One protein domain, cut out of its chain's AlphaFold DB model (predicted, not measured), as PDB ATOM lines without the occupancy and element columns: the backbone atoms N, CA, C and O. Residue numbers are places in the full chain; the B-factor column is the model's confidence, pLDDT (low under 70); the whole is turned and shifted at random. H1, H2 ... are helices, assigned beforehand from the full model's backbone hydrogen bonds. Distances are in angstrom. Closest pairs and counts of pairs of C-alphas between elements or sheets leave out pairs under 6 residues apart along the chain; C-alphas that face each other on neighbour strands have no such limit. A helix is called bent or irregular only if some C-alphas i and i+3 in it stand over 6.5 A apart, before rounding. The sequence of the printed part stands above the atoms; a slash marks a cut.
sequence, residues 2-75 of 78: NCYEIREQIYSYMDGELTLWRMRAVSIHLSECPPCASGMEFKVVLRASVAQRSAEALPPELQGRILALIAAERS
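AT A GLANCE: This is residues 2 to 75 of the 78 residues of a protein of freshwater metagenome (UniProt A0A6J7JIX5). What does the model look like at first sight? A small compact head is made of H1, H2 and the first part of H3, and from it the long helix H3 runs out as an arm. At the end of this arm, past a link with no named element, H4 is turned off H3's line and touches no other helix, with open space between it and the head; residues 48 to 75, of which 48 to 53 belong to H3 and 60 to 75 to H4, stick out. What are the counts and the size? The printed part has 74 residues with four named helices, in the order H1, H2, H3, H4, and no named strand; its class is all helix. The whole is extended, with a radius of gyration of the C-alphas of 17.7 A, and it spans 47 by 30 by 17 A, only just flat.

IN THESE COORDINATES: Where does the longest helix lie? H3 is residues 34 to 53, from C-alpha 34 at (7.651, -54.790, -11.001) to C-alpha 53 at (34.752, -54.615, -22.402), a length of 29.4 A. It is neither bent nor irregular, but only just: C-alphas 39 and 42 are 6.0 A apart. Which helices come before it? H1 is residues 3 to 15, begins with C-alpha 3 at (3.743, -57.694, -20.528) and is 18.7 A long; it is irregular, with C-alphas 8 and 11 standing 7.4 A apart, and its line is a rough one. H2 is residues 20 to 32 and is 18.6 A long. Which helix comes after it? H4 is residues 60 to 75, 22.6 A long, and ends with C-alpha 75 at (31.285, -19.507, -30.711).

HOW THE PARTS SIT: What touches H3? H1 only just touches H3, with 3 pairs of C-alphas within 8 A; the closest are the C-alphas of Cys 3 and Cys 36, 6.8 A apart, and H3 touches H1 with residues 36 to 40 alone. The two run the same way at a shallow tilt of 27 degrees. H2 and H3 touch only at the corner by their link, through residues 29 to 31 and 36 to 37 alone; the closest C-alphas are those of Leu 30 and Ala 37, 5.0 A apart, and the two run opposite ways at a steep tilt of 64 degrees. How does H1 stand to H2? They touch, with the C-alphas of Tyr 13 and Met 23 the closest at 6.2 A, and run opposite ways at a steep tilt of 59 degrees. Where is H4? It is apart from H1, from H2 and from H3. How do the backbones hold up? Each O i to N i+4 pair is within hydrogen-bond range in H2 and H4, against 7 of 9 in H1 and 14 of 16 in H3.

THE WHOLE: How far does it reach? The two C-alphas farthest apart are those of Tyr 4 and Ser 75, at 49.0 A. Without the residues that stand free, the body has 46 residues, spans 24 by 22 by 16 A and has a radius of gyration of 9.8 A. Is there a cut or a long link? The printed part, residues 2 to 75 of a full chain of 78, has no cut. The links H1 to H2 and H2 to H3 are tight, and the link H3 to H4, with 6 residues, is short. How confident is the model? The mean pLDDT of the printed part is 91.0, and no printed residue is under 70.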
ATOM      1  N   ASN A   2       0.647 -54.478 -22.638       92.88
ATOM      2  CA  ASN A   2       0.720 -55.658 -21.774       92.88
ATOM      3  C   ASN A   2       2.158 -56.208 -21.684       92.88
ATOM      4  O   ASN A   2       3.036 -55.819 -22.451       92.88
ATOM      5  N   CYS A   3       2.403 -57.142 -20.761       95.12
ATOM      6  CA  CYS A   3       3.743 -57.694 -20.528       95.12
ATOM      7  C   CYS A   3       4.342 -58.413 -21.754       95.12
ATOM      8  O   CYS A   3       5.565 -58.505 -21.868       95.12
ATOM      9  N   TYR A   4       3.507 -58.945 -22.653       94.94
ATOM     10  CA  TYR A   4       3.961 -59.598 -23.882       94.94
ATOM     11  C   TYR A   4       4.513 -58.562 -24.871       94.94
ATOM     12  O   TYR A   4       5.655 -58.682 -25.306       94.94
ATOM     13  N   GLU A   5       3.758 -57.490 -25.125       93.31
ATOM     14  CA  GLU A   5       4.180 -56.388 -26.001       93.31
ATOM     15  C   GLU A   5       5.472 -55.724 -25.508       93.31
ATOM     16  O   GLU A   5       6.347 -55.368 -26.297       93.31
ATOM     17  N   ILE A   6       5.621 -55.582 -24.188       93.69
ATOM     18  CA  ILE A   6       6.831 -55.019 -23.577       93.69
ATOM     19  C   ILE A   6       8.036 -55.911 -23.838       93.69
ATOM     20  O   ILE A   6       9.105 -55.408 -24.162       93.69
ATOM     21  N   ARG A   7       7.876 -57.233 -23.736       90.88
ATOM     22  CA  ARG A   7       8.969 -58.182 -23.975       90.88
ATOM     23  C   ARG A   7       9.494 -58.108 -25.406       90.88
ATOM     24  O   ARG A   7      10.702 -58.215 -25.593       90.88
ATOM     25  N   GLU A   8       8.614 -57.914 -26.383       93.06
ATOM     26  CA  GLU A   8       9.007 -57.739 -27.785       93.06
ATOM     27  C   GLU A   8       9.703 -56.394 -28.023       93.06
ATOM     28  O   GLU A   8      10.681 -56.328 -28.764       93.06
ATOM     29  N   GLN A   9       9.246 -55.326 -27.364       93.62
ATOM     30  CA  GLN A   9       9.745 -53.967 -27.604       93.62
ATOM     31  C   GLN A   9      10.897 -53.540 -26.685       93.62
ATOM     32  O   GLN A   9      11.454 -52.460 -26.878       93.62
ATOM     33  N   ILE A  10      11.281 -54.356 -25.696       90.94
ATOM     34  CA  ILE A  10      12.244 -53.951 -24.661       90.94
ATOM     35  C   ILE A  10      13.624 -53.606 -25.227       90.94
ATOM     36  O   ILE A  10      14.271 -52.690 -24.731       90.94
ATOM     37  N   TYR A  11      14.071 -54.298 -26.278       91.12
ATOM     38  CA  TYR A  11      15.370 -54.026 -26.895       91.12
ATOM     39  C   TYR A  11      15.349 -52.713 -27.682       91.12
ATOM     40  O   TYR A  11      16.162 -51.837 -27.413       91.12
ATOM     41  N   SER A  12      14.342 -52.492 -28.527       93.88
ATOM     42  CA  SER A  12      14.169 -51.202 -29.212       93.88
ATOM     43  C   SER A  12      13.957 -50.042 -28.234       93.88
ATOM     44  O   SER A  12      14.379 -48.920 -28.499       93.88
ATOM     45  N   TYR A  13      13.322 -50.290 -27.081       93.38
ATOM     46  CA  TYR A  13      13.233 -49.311 -25.998       93.38
ATOM     47  C   TYR A  13      14.613 -48.979 -25.420       93.38
ATOM     48  O   TYR A  13      14.933 -47.804 -25.260       93.38
ATOM     49  N   MET A  14      15.438 -49.994 -25.139       90.19
ATOM     50  CA  MET A  14      16.813 -49.815 -24.659       90.19
ATOM     51  C   MET A  14      17.667 -49.016 -25.636       90.19
ATOM     52  O   MET A  14      18.485 -48.205 -25.208       90.19
ATOM     53  N   ASP A  15      17.497 -49.253 -26.928       90.94
ATOM     54  CA  ASP A  15      18.276 -48.596 -27.973       90.94
ATOM     55  C   ASP A  15      17.729 -47.214 -28.358       90.94
ATOM     56  O   ASP A  15      18.376 -46.479 -29.098       90.94
ATOM     57  N   GLY A  16      16.581 -46.811 -27.801       93.06
ATOM     58  CA  GLY A  16      15.956 -45.521 -28.099       93.06
ATOM     59  C   GLY A  16      15.335 -45.453 -29.497       93.06
ATOM     60  O   GLY A  16      15.068 -44.367 -29.999       93.06
ATOM     61  N   GLU A  17      15.082 -46.602 -30.123       96.50
ATOM     62  CA  GLU A  17      14.572 -46.723 -31.496       96.50
ATOM     63  C   GLU A  17      13.039 -46.687 -31.578       96.50
ATOM     64  O   GLU A  17      12.441 -46.730 -32.655       96.50
ATOM     65  N   LEU A  18      12.366 -46.634 -30.428       96.19
ATOM     66  CA  LEU A  18      10.919 -46.504 -30.373       96.19
ATOM     67  C   LEU A  18      10.477 -45.062 -30.642       96.19
ATOM     68  O   LEU A  18      11.146 -44.092 -30.300       96.19
ATOM     69  N   THR A  19       9.270 -44.914 -31.187       96.75
ATOM     70  CA  THR A  19       8.622 -43.600 -31.257       96.75
ATOM     71  C   THR A  19       8.393 -43.044 -29.850       96.75
ATOM     72  O   THR A  19       8.196 -43.805 -28.901       96.75
ATOM     73  N   LEU A  20       8.323 -41.715 -29.708       95.94
ATOM     74  CA  LEU A  20       8.116 -41.050 -28.409       95.94
ATOM     75  C   LEU A  20       6.910 -41.604 -27.632       95.94
ATOM     76  O   LEU A  20       6.986 -41.843 -26.427       95.94
ATOM     77  N   TRP A  21       5.803 -41.864 -28.330       95.44
ATOM     78  CA  TRP A  21       4.604 -42.455 -27.735       95.44
ATOM     79  C   TRP A  21       4.849 -43.866 -27.194       95.44
ATOM     80  O   TRP A  21       4.398 -44.188 -26.095       95.44
ATOM     81  N   ARG A  22       5.595 -44.696 -27.932       95.00
ATOM     82  CA  ARG A  22       5.945 -46.057 -27.511       95.00
ATOM     83  C   ARG A  22       6.958 -46.058 -26.372       95.00
ATOM     84  O   ARG A  22       6.752 -46.794 -25.415       95.00
ATOM     85  N   MET A  23       7.969 -45.186 -26.410       95.94
ATOM     86  CA  MET A  23       8.882 -44.988 -25.277       95.94
ATOM     87  C   MET A  23       8.103 -44.672 -24.002       95.94
ATOM     88  O   MET A  23       8.324 -45.300 -22.971       95.94
ATOM     89  N   ARG A  24       7.138 -43.747 -24.074       96.31
ATOM     90  CA  ARG A  24       6.308 -43.387 -22.920       96.31
ATOM     91  C   ARG A  24       5.450 -44.554 -22.432       96.31
ATOM     92  O   ARG A  24       5.380 -44.776 -21.227       96.31
ATOM     93  N   ALA A  25       4.825 -45.302 -23.339       95.88
ATOM     94  CA  ALA A  25       4.007 -46.461 -22.983       95.88
ATOM     95  C   ALA A  25       4.824 -47.564 -22.287       95.88
ATOM     96  O   ALA A  25       4.369 -48.118 -21.286       95.88
ATOM     97  N   VAL A  26       6.040 -47.838 -22.774       94.94
ATOM     98  CA  VAL A  26       6.966 -48.786 -22.140       94.94
ATOM     99  C   VAL A  26       7.401 -48.280 -20.764       94.94
ATOM    100  O   VAL A  26       7.307 -49.029 -19.796       94.94
ATOM    101  N   SER A  27       7.793 -47.005 -20.641       94.62
ATOM    102  CA  SER A  27       8.189 -46.412 -19.355       94.62
ATOM    103  C   SER A  27       7.078 -46.488 -18.301       94.62
ATOM    104  O   SER A  27       7.353 -46.850 -17.160       94.62
ATOM    105  N   ILE A  28       5.828 -46.193 -18.678       96.38
ATOM    106  CA  ILE A  28       4.674 -46.314 -17.770       96.38
ATOM    107  C   ILE A  28       4.524 -47.766 -17.309       96.38
ATOM    108  O   ILE A  28       4.477 -48.024 -16.110       96.38
ATOM    109  N   HIS A  29       4.543 -48.727 -18.236       96.19
ATOM    110  CA  HIS A  29       4.414 -50.136 -17.869       96.19
ATOM    111  C   HIS A  29       5.529 -50.597 -16.925       96.19
ATOM    112  O   HIS A  29       5.251 -51.282 -15.946       96.19
ATOM    113  N   LEU A  30       6.785 -50.223 -17.184       94.12
ATOM    114  CA  LEU A  30       7.901 -50.572 -16.301       94.12
ATOM    115  C   LEU A  30       7.746 -49.950 -14.901       94.12
ATOM    116  O   LEU A  30       8.150 -50.573 -13.927       94.12
ATOM    117  N   SER A  31       7.119 -48.775 -14.781       94.94
ATOM    118  CA  SER A  31       6.830 -48.165 -13.473       94.94
ATOM    119  C   SER A  31       5.693 -48.852 -12.703       94.94
ATOM    120  O   SER A  31       5.704 -48.862 -11.476       94.94
ATOM    121  N   GLU A  32       4.736 -49.457 -13.410       96.38
ATOM    122  CA  GLU A  32       3.541 -50.079 -12.820       96.38
ATOM    123  C   GLU A  32       3.665 -51.606 -12.667       96.38
ATOM    124  O   GLU A  32       2.892 -52.227 -11.938       96.38
ATOM    125  N   CYS A  33       4.640 -52.228 -13.336       96.31
ATOM    126  CA  CYS A  33       4.819 -53.677 -13.400       96.31
ATOM    127  C   CYS A  33       6.224 -54.093 -12.912       96.31
ATOM    128  O   CYS A  33       7.140 -54.285 -13.725       96.31
ATOM    129  N   PRO A  34       6.395 -54.324 -11.592       92.94
ATOM    130  CA  PRO A  34       7.651 -54.790 -11.001       92.94
ATOM    131  C   PRO A  34       8.306 -56.012 -11.675       92.94
ATOM    132  O   PRO A  34       9.527 -55.998 -11.837       92.94
ATOM    133  N   PRO A  35       7.577 -57.063 -12.119       92.25
ATOM    134  CA  PRO A  35       8.235 -58.206 -12.756       92.25
ATOM    135  C   PRO A  35       8.865 -57.848 -14.111       92.25
ATOM    136  O   PRO A  35       9.924 -58.375 -14.454       92.25
ATOM    137  N   CYS A  36       8.259 -56.934 -14.874       92.94
ATOM    138  CA  CYS A  36       8.841 -56.453 -16.127       92.94
ATOM    139  C   CYS A  36      10.049 -55.541 -15.878       92.94
ATOM    140  O   CYS A  36      11.036 -55.646 -16.608       92.94
ATOM    141  N   ALA A  37      10.007 -54.707 -14.833       91.25
ATOM    142  CA  ALA A  37      11.142 -53.884 -14.417       91.25
ATOM    143  C   ALA A  37      12.349 -54.731 -13.980       91.25
ATOM    144  O   ALA A  37      13.451 -54.542 -14.490       91.25
ATOM    145  N   SER A  38      12.144 -55.736 -13.125       88.94
ATOM    146  CA  SER A  38      13.231 -56.609 -12.660       88.94
ATOM    147  C   SER A  38      13.899 -57.381 -13.809       88.94
ATOM    148  O   SER A  38      15.125 -57.455 -13.896       88.94
ATOM    149  N   GLY A  39      13.115 -57.886 -14.771       85.50
ATOM    150  CA  GLY A  39      13.662 -58.535 -15.969       85.50
ATOM    151  C   GLY A  39      14.483 -57.599 -16.871       85.50
ATOM    152  O   GLY A  39      15.310 -58.062 -17.660       85.50
ATOM    153  N   MET A  40      14.266 -56.288 -16.758       85.12
ATOM    154  CA  MET A  40      14.990 -55.256 -17.491       85.12
ATOM    155  C   MET A  40      16.312 -54.873 -16.810       85.12
ATOM    156  O   MET A  40      17.316 -54.689 -17.497       85.12
ATOM    157  N   GLU A  41      16.361 -54.824 -15.477       83.62
ATOM    158  CA  GLU A  41      17.578 -54.489 -14.718       83.62
ATOM    159  C   GLU A  41      18.773 -55.375 -15.105       83.62
ATOM    160  O   GLU A  41      19.865 -54.873 -15.377       83.62
ATOM    161  N   PHE A  42      18.554 -56.687 -15.248       81.75
ATOM    162  CA  PHE A  42      19.590 -57.616 -15.710       81.75
ATOM    163  C   PHE A  42      20.150 -57.239 -17.091       81.75
ATOM    164  O   PHE A  42      21.360 -57.296 -17.319       81.75
ATOM    165  N   LYS A  43      19.285 -56.812 -18.019       82.44
ATOM    166  CA  LYS A  43      19.684 -56.415 -19.379       82.44
ATOM    167  C   LYS A  43      20.510 -55.131 -19.369       82.44
ATOM    168  O   LYS A  43      21.464 -55.025 -20.140       82.44
ATOM    169  N   VAL A  44      20.183 -54.179 -18.493       85.62
ATOM    170  CA  VAL A  44      20.965 -52.946 -18.304       85.62
ATOM    171  C   VAL A  44      22.375 -53.279 -17.817       85.62
ATOM    172  O   VAL A  44      23.353 -52.815 -18.406       85.62
ATOM    173  N   VAL A  45      22.490 -54.139 -16.801       87.69
ATOM    174  CA  VAL A  45      23.785 -54.588 -16.267       87.69
ATOM    175  C   VAL A  45      24.603 -55.319 -17.333       87.69
ATOM    176  O   VAL A  45      25.801 -55.062 -17.486       87.69
ATOM    177  N   LEU A  46      23.964 -56.193 -18.114       86.62
ATOM    178  CA  LEU A  46      24.616 -56.897 -19.216       86.62
ATOM    179  C   LEU A  46      25.147 -55.918 -20.272       86.62
ATOM    180  O   LEU A  46      26.316 -56.005 -20.648       86.62
ATOM    181  N   ARG A  47      24.331 -54.950 -20.710       86.88
ATOM    182  CA  ARG A  47      24.749 -53.933 -21.687       86.88
ATOM    183  C   ARG A  47      25.921 -53.106 -21.171       86.88
ATOM    184  O   ARG A  47      26.882 -52.905 -21.907       86.88
ATOM    185  N   ALA A  48      25.875 -52.672 -19.912       86.56
ATOM    186  CA  ALA A  48      26.974 -51.937 -19.291       86.56
ATOM    187  C   ALA A  48      28.262 -52.775 -19.237       86.56
ATOM    188  O   ALA A  48      29.351 -52.252 -19.458       86.56
ATOM    189  N   SER A  49      28.148 -54.078 -18.969       88.50
ATOM    190  CA  SER A  49      29.292 -54.997 -18.924       88.50
ATOM    191  C   SER A  49      29.926 -55.199 -20.303       88.50
ATOM    192  O   SER A  49      31.151 -55.202 -20.419       88.50
ATOM    193  N   VAL A  50      29.106 -55.336 -21.351       87.81
ATOM    194  CA  VAL A  50      29.580 -55.418 -22.742       87.81
ATOM    195  C   VAL A  50      30.235 -54.102 -23.152       87.81
ATOM    196  O   VAL A  50      31.378 -54.113 -23.592       87.81
ATOM    197  N   ALA A  51      29.575 -52.964 -22.924       86.06
ATOM    198  CA  ALA A  51      30.107 -51.647 -23.280       86.06
ATOM    199  C   ALA A  51      31.484 -51.376 -22.651       86.06
ATOM    200  O   ALA A  51      32.376 -50.877 -23.327       86.06
ATOM    201  N   GLN A  52      31.690 -51.766 -21.389       85.25
ATOM    202  CA  GLN A  52      32.984 -51.625 -20.712       85.25
ATOM    203  C   GLN A  52      34.096 -52.479 -21.335       85.25
ATOM    204  O   GLN A  52      35.252 -52.072 -21.335       85.25
ATOM    205  N   ARG A  53      33.767 -53.674 -21.838       82.81
ATOM    206  CA  ARG A  53      34.752 -54.615 -22.402       82.81
ATOM    207  C   ARG A  53      34.992 -54.424 -23.894       82.81
ATOM    208  O   ARG A  53      36.004 -54.889 -24.404       82.81
ATOM    209  N   SER A  54      34.061 -53.775 -24.578       78.19
ATOM    210  CA  SER A  54      34.081 -53.537 -26.023       78.19
ATOM    211  C   SER A  54      34.421 -52.087 -26.377       78.19
ATOM    212  O   SER A  54      34.270 -51.693 -27.532       78.19
ATOM    213  N   ALA A  55      34.844 -51.284 -25.400       74.12
ATOM    214  CA  ALA A  55      35.264 -49.912 -25.629       74.12
ATOM    215  C   ALA A  55      36.642 -49.888 -26.304       74.12
ATOM    216  O   ALA A  55      37.674 -50.048 -25.653       74.12
ATOM    217  N   GLU A  56      36.647 -49.675 -27.617       78.31
ATOM    218  CA  GLU A  56      37.841 -49.258 -28.349       78.31
ATOM    219  C   GLU A  56      38.202 -47.822 -27.936       78.31
ATOM    220  O   GLU A  56      37.323 -46.968 -27.763       78.31
ATOM    221  N   ALA A  57      39.495 -47.536 -27.779       79.56
ATOM    222  CA  ALA A  57      39.952 -46.173 -27.544       79.56
ATOM    223  C   ALA A  57      39.571 -45.285 -28.739       79.56
ATOM    224  O   ALA A  57      39.848 -45.618 -29.892       79.56
ATOM    225  N   LEU A  58      38.943 -44.140 -28.465       81.81
ATOM    226  CA  LEU A  58      38.599 -43.184 -29.511       81.81
ATOM    227  C   LEU A  58      39.895 -42.636 -30.140       81.81
ATOM    228  O   LEU A  58      40.748 -42.147 -29.395       81.81
ATOM    229  N   PRO A  59      40.057 -42.676 -31.476       92.00
ATOM    230  CA  PRO A  59      41.247 -42.131 -32.118       92.00
ATOM    231  C   PRO A  59      41.437 -40.646 -31.759       92.00
ATOM    232  O   PRO A  59      40.474 -39.873 -31.866       92.00
ATOM    233  N   PRO A  60      42.644 -40.221 -31.344       91.94
ATOM    234  CA  PRO A  60      42.876 -38.861 -30.857       91.94
ATOM    235  C   PRO A  60      42.589 -37.800 -31.929       91.94
ATOM    236  O   PRO A  60      42.105 -36.710 -31.618       91.94
ATOM    237  N   GLU A  61      42.791 -38.127 -33.206       93.88
ATOM    238  CA  GLU A  61      42.481 -37.241 -34.330       93.88
ATOM    239  C   GLU A  61      40.971 -37.005 -34.453       93.88
ATOM    240  O   GLU A  61      40.524 -35.884 -34.707       93.88
ATOM    241  N   LEU A  62      40.167 -38.054 -34.249       92.12
ATOM    242  CA  LEU A  62      38.711 -37.946 -34.264       92.12
ATOM    243  C   LEU A  62      38.220 -37.134 -33.061       92.12
ATOM    244  O   LEU A  62      37.351 -36.277 -33.227       92.12
ATOM    245  N   GLN A  63      38.817 -37.342 -31.883       93.62
ATOM    246  CA  GLN A  63      38.507 -36.556 -30.686       93.62
ATOM    247  C   GLN A  63      38.737 -35.065 -30.927       93.62
ATOM    248  O   GLN A  63      37.851 -34.251 -30.664       93.62
ATOM    249  N   GLY A  64      39.912 -34.714 -31.461       95.19
ATOM    250  CA  GLY A  64      40.281 -33.330 -31.745       95.19
ATOM    251  C   GLY A  64      39.313 -32.666 -32.722       95.19
ATOM    252  O   GLY A  64      38.865 -31.547 -32.480       95.19
ATOM    253  N   ARG A  65      38.914 -33.381 -33.782       95.75
ATOM    254  CA  ARG A  65      37.931 -32.888 -34.760       95.75
ATOM    255  C   ARG A  65      36.560 -32.636 -34.135       95.75
ATOM    256  O   ARG A  65      35.968 -31.593 -34.393       95.75
ATOM    257  N   ILE A  66      36.064 -33.561 -33.311       94.88
ATOM    258  CA  ILE A  66      34.765 -33.411 -32.636       94.88
ATOM    259  C   ILE A  66      34.794 -32.215 -31.678       94.88
ATOM    260  O   ILE A  66      33.885 -31.388 -31.703       94.88
ATOM    261  N   LEU A  67      35.846 -32.087 -30.867       95.75
ATOM    262  CA  LEU A  67      35.991 -30.969 -29.932       95.75
ATOM    263  C   LEU A  67      36.075 -29.617 -30.651       95.75
ATOM    264  O   LEU A  67      35.454 -28.656 -30.199       95.75
ATOM    265  N   ALA A  68      36.790 -29.548 -31.777       95.62
ATOM    266  CA  ALA A  68      36.874 -28.335 -32.586       95.62
ATOM    267  C   ALA A  68      35.505 -27.919 -33.150       95.62
ATOM    268  O   ALA A  68      35.154 -26.744 -33.074       95.62
ATOM    269  N   LEU A  69      34.711 -28.874 -33.651       96.06
ATOM    270  CA  LEU A  69      33.349 -28.610 -34.133       96.06
ATOM    271  C   LEU A  69      32.438 -28.106 -33.007       96.06
ATOM    272  O   LEU A  69      31.762 -27.099 -33.175       96.06
ATOM    273  N   ILE A  70      32.471 -28.750 -31.836       95.69
ATOM    274  CA  ILE A  70      31.686 -28.314 -30.669       95.69
ATOM    275  C   ILE A  70      32.081 -26.895 -30.239       95.69
ATOM    276  O   ILE A  70      31.215 -26.100 -29.878       95.69
ATOM    277  N   ALA A  71      33.377 -26.571 -30.245       94.88
ATOM    278  CA  ALA A  71      33.850 -25.232 -29.908       94.88
ATOM    279  C   ALA A  71      33.348 -24.192 -30.917       94.88
ATOM    280  O   ALA A  71      32.798 -23.180 -30.492       94.88
ATOM    281  N   ALA A  72      33.472 -24.481 -32.218       93.62
ATOM    282  CA  ALA A  72      33.017 -23.608 -33.296       93.62
ATOM    283  C   ALA A  72      31.518 -23.289 -33.178       93.62
ATOM    284  O   ALA A  72      31.148 -22.116 -33.211       93.62
ATOM    285  N   GLU A  73      30.684 -24.300 -32.929       93.62
ATOM    286  CA  GLU A  73      29.231 -24.138 -32.784       93.62
ATOM    287  C   GLU A  73      28.837 -23.298 -31.565       93.62
ATOM    288  O   GLU A  73      27.861 -22.553 -31.589       93.62
ATOM    289  N   ARG A  74      29.621 -23.371 -30.485       88.62
ATOM    290  CA  ARG A  74      29.396 -22.542 -29.293       88.62
ATOM    291  C   ARG A  74      29.820 -21.092 -29.501       88.62
ATOM    292  O   ARG A  74      29.254 -20.218 -28.857       88.62
ATOM    293  N   SER A  75      30.812 -20.851 -30.354       83.00
ATOM    294  CA  SER A  75      31.285 -19.507 -30.711       83.00
ATOM    295  C   SER A  75      30.521 -18.866 -31.874       83.00
ATOM    296  O   SER A  75      30.589 -17.655 -32.017       83.00
TER     297      SER A  75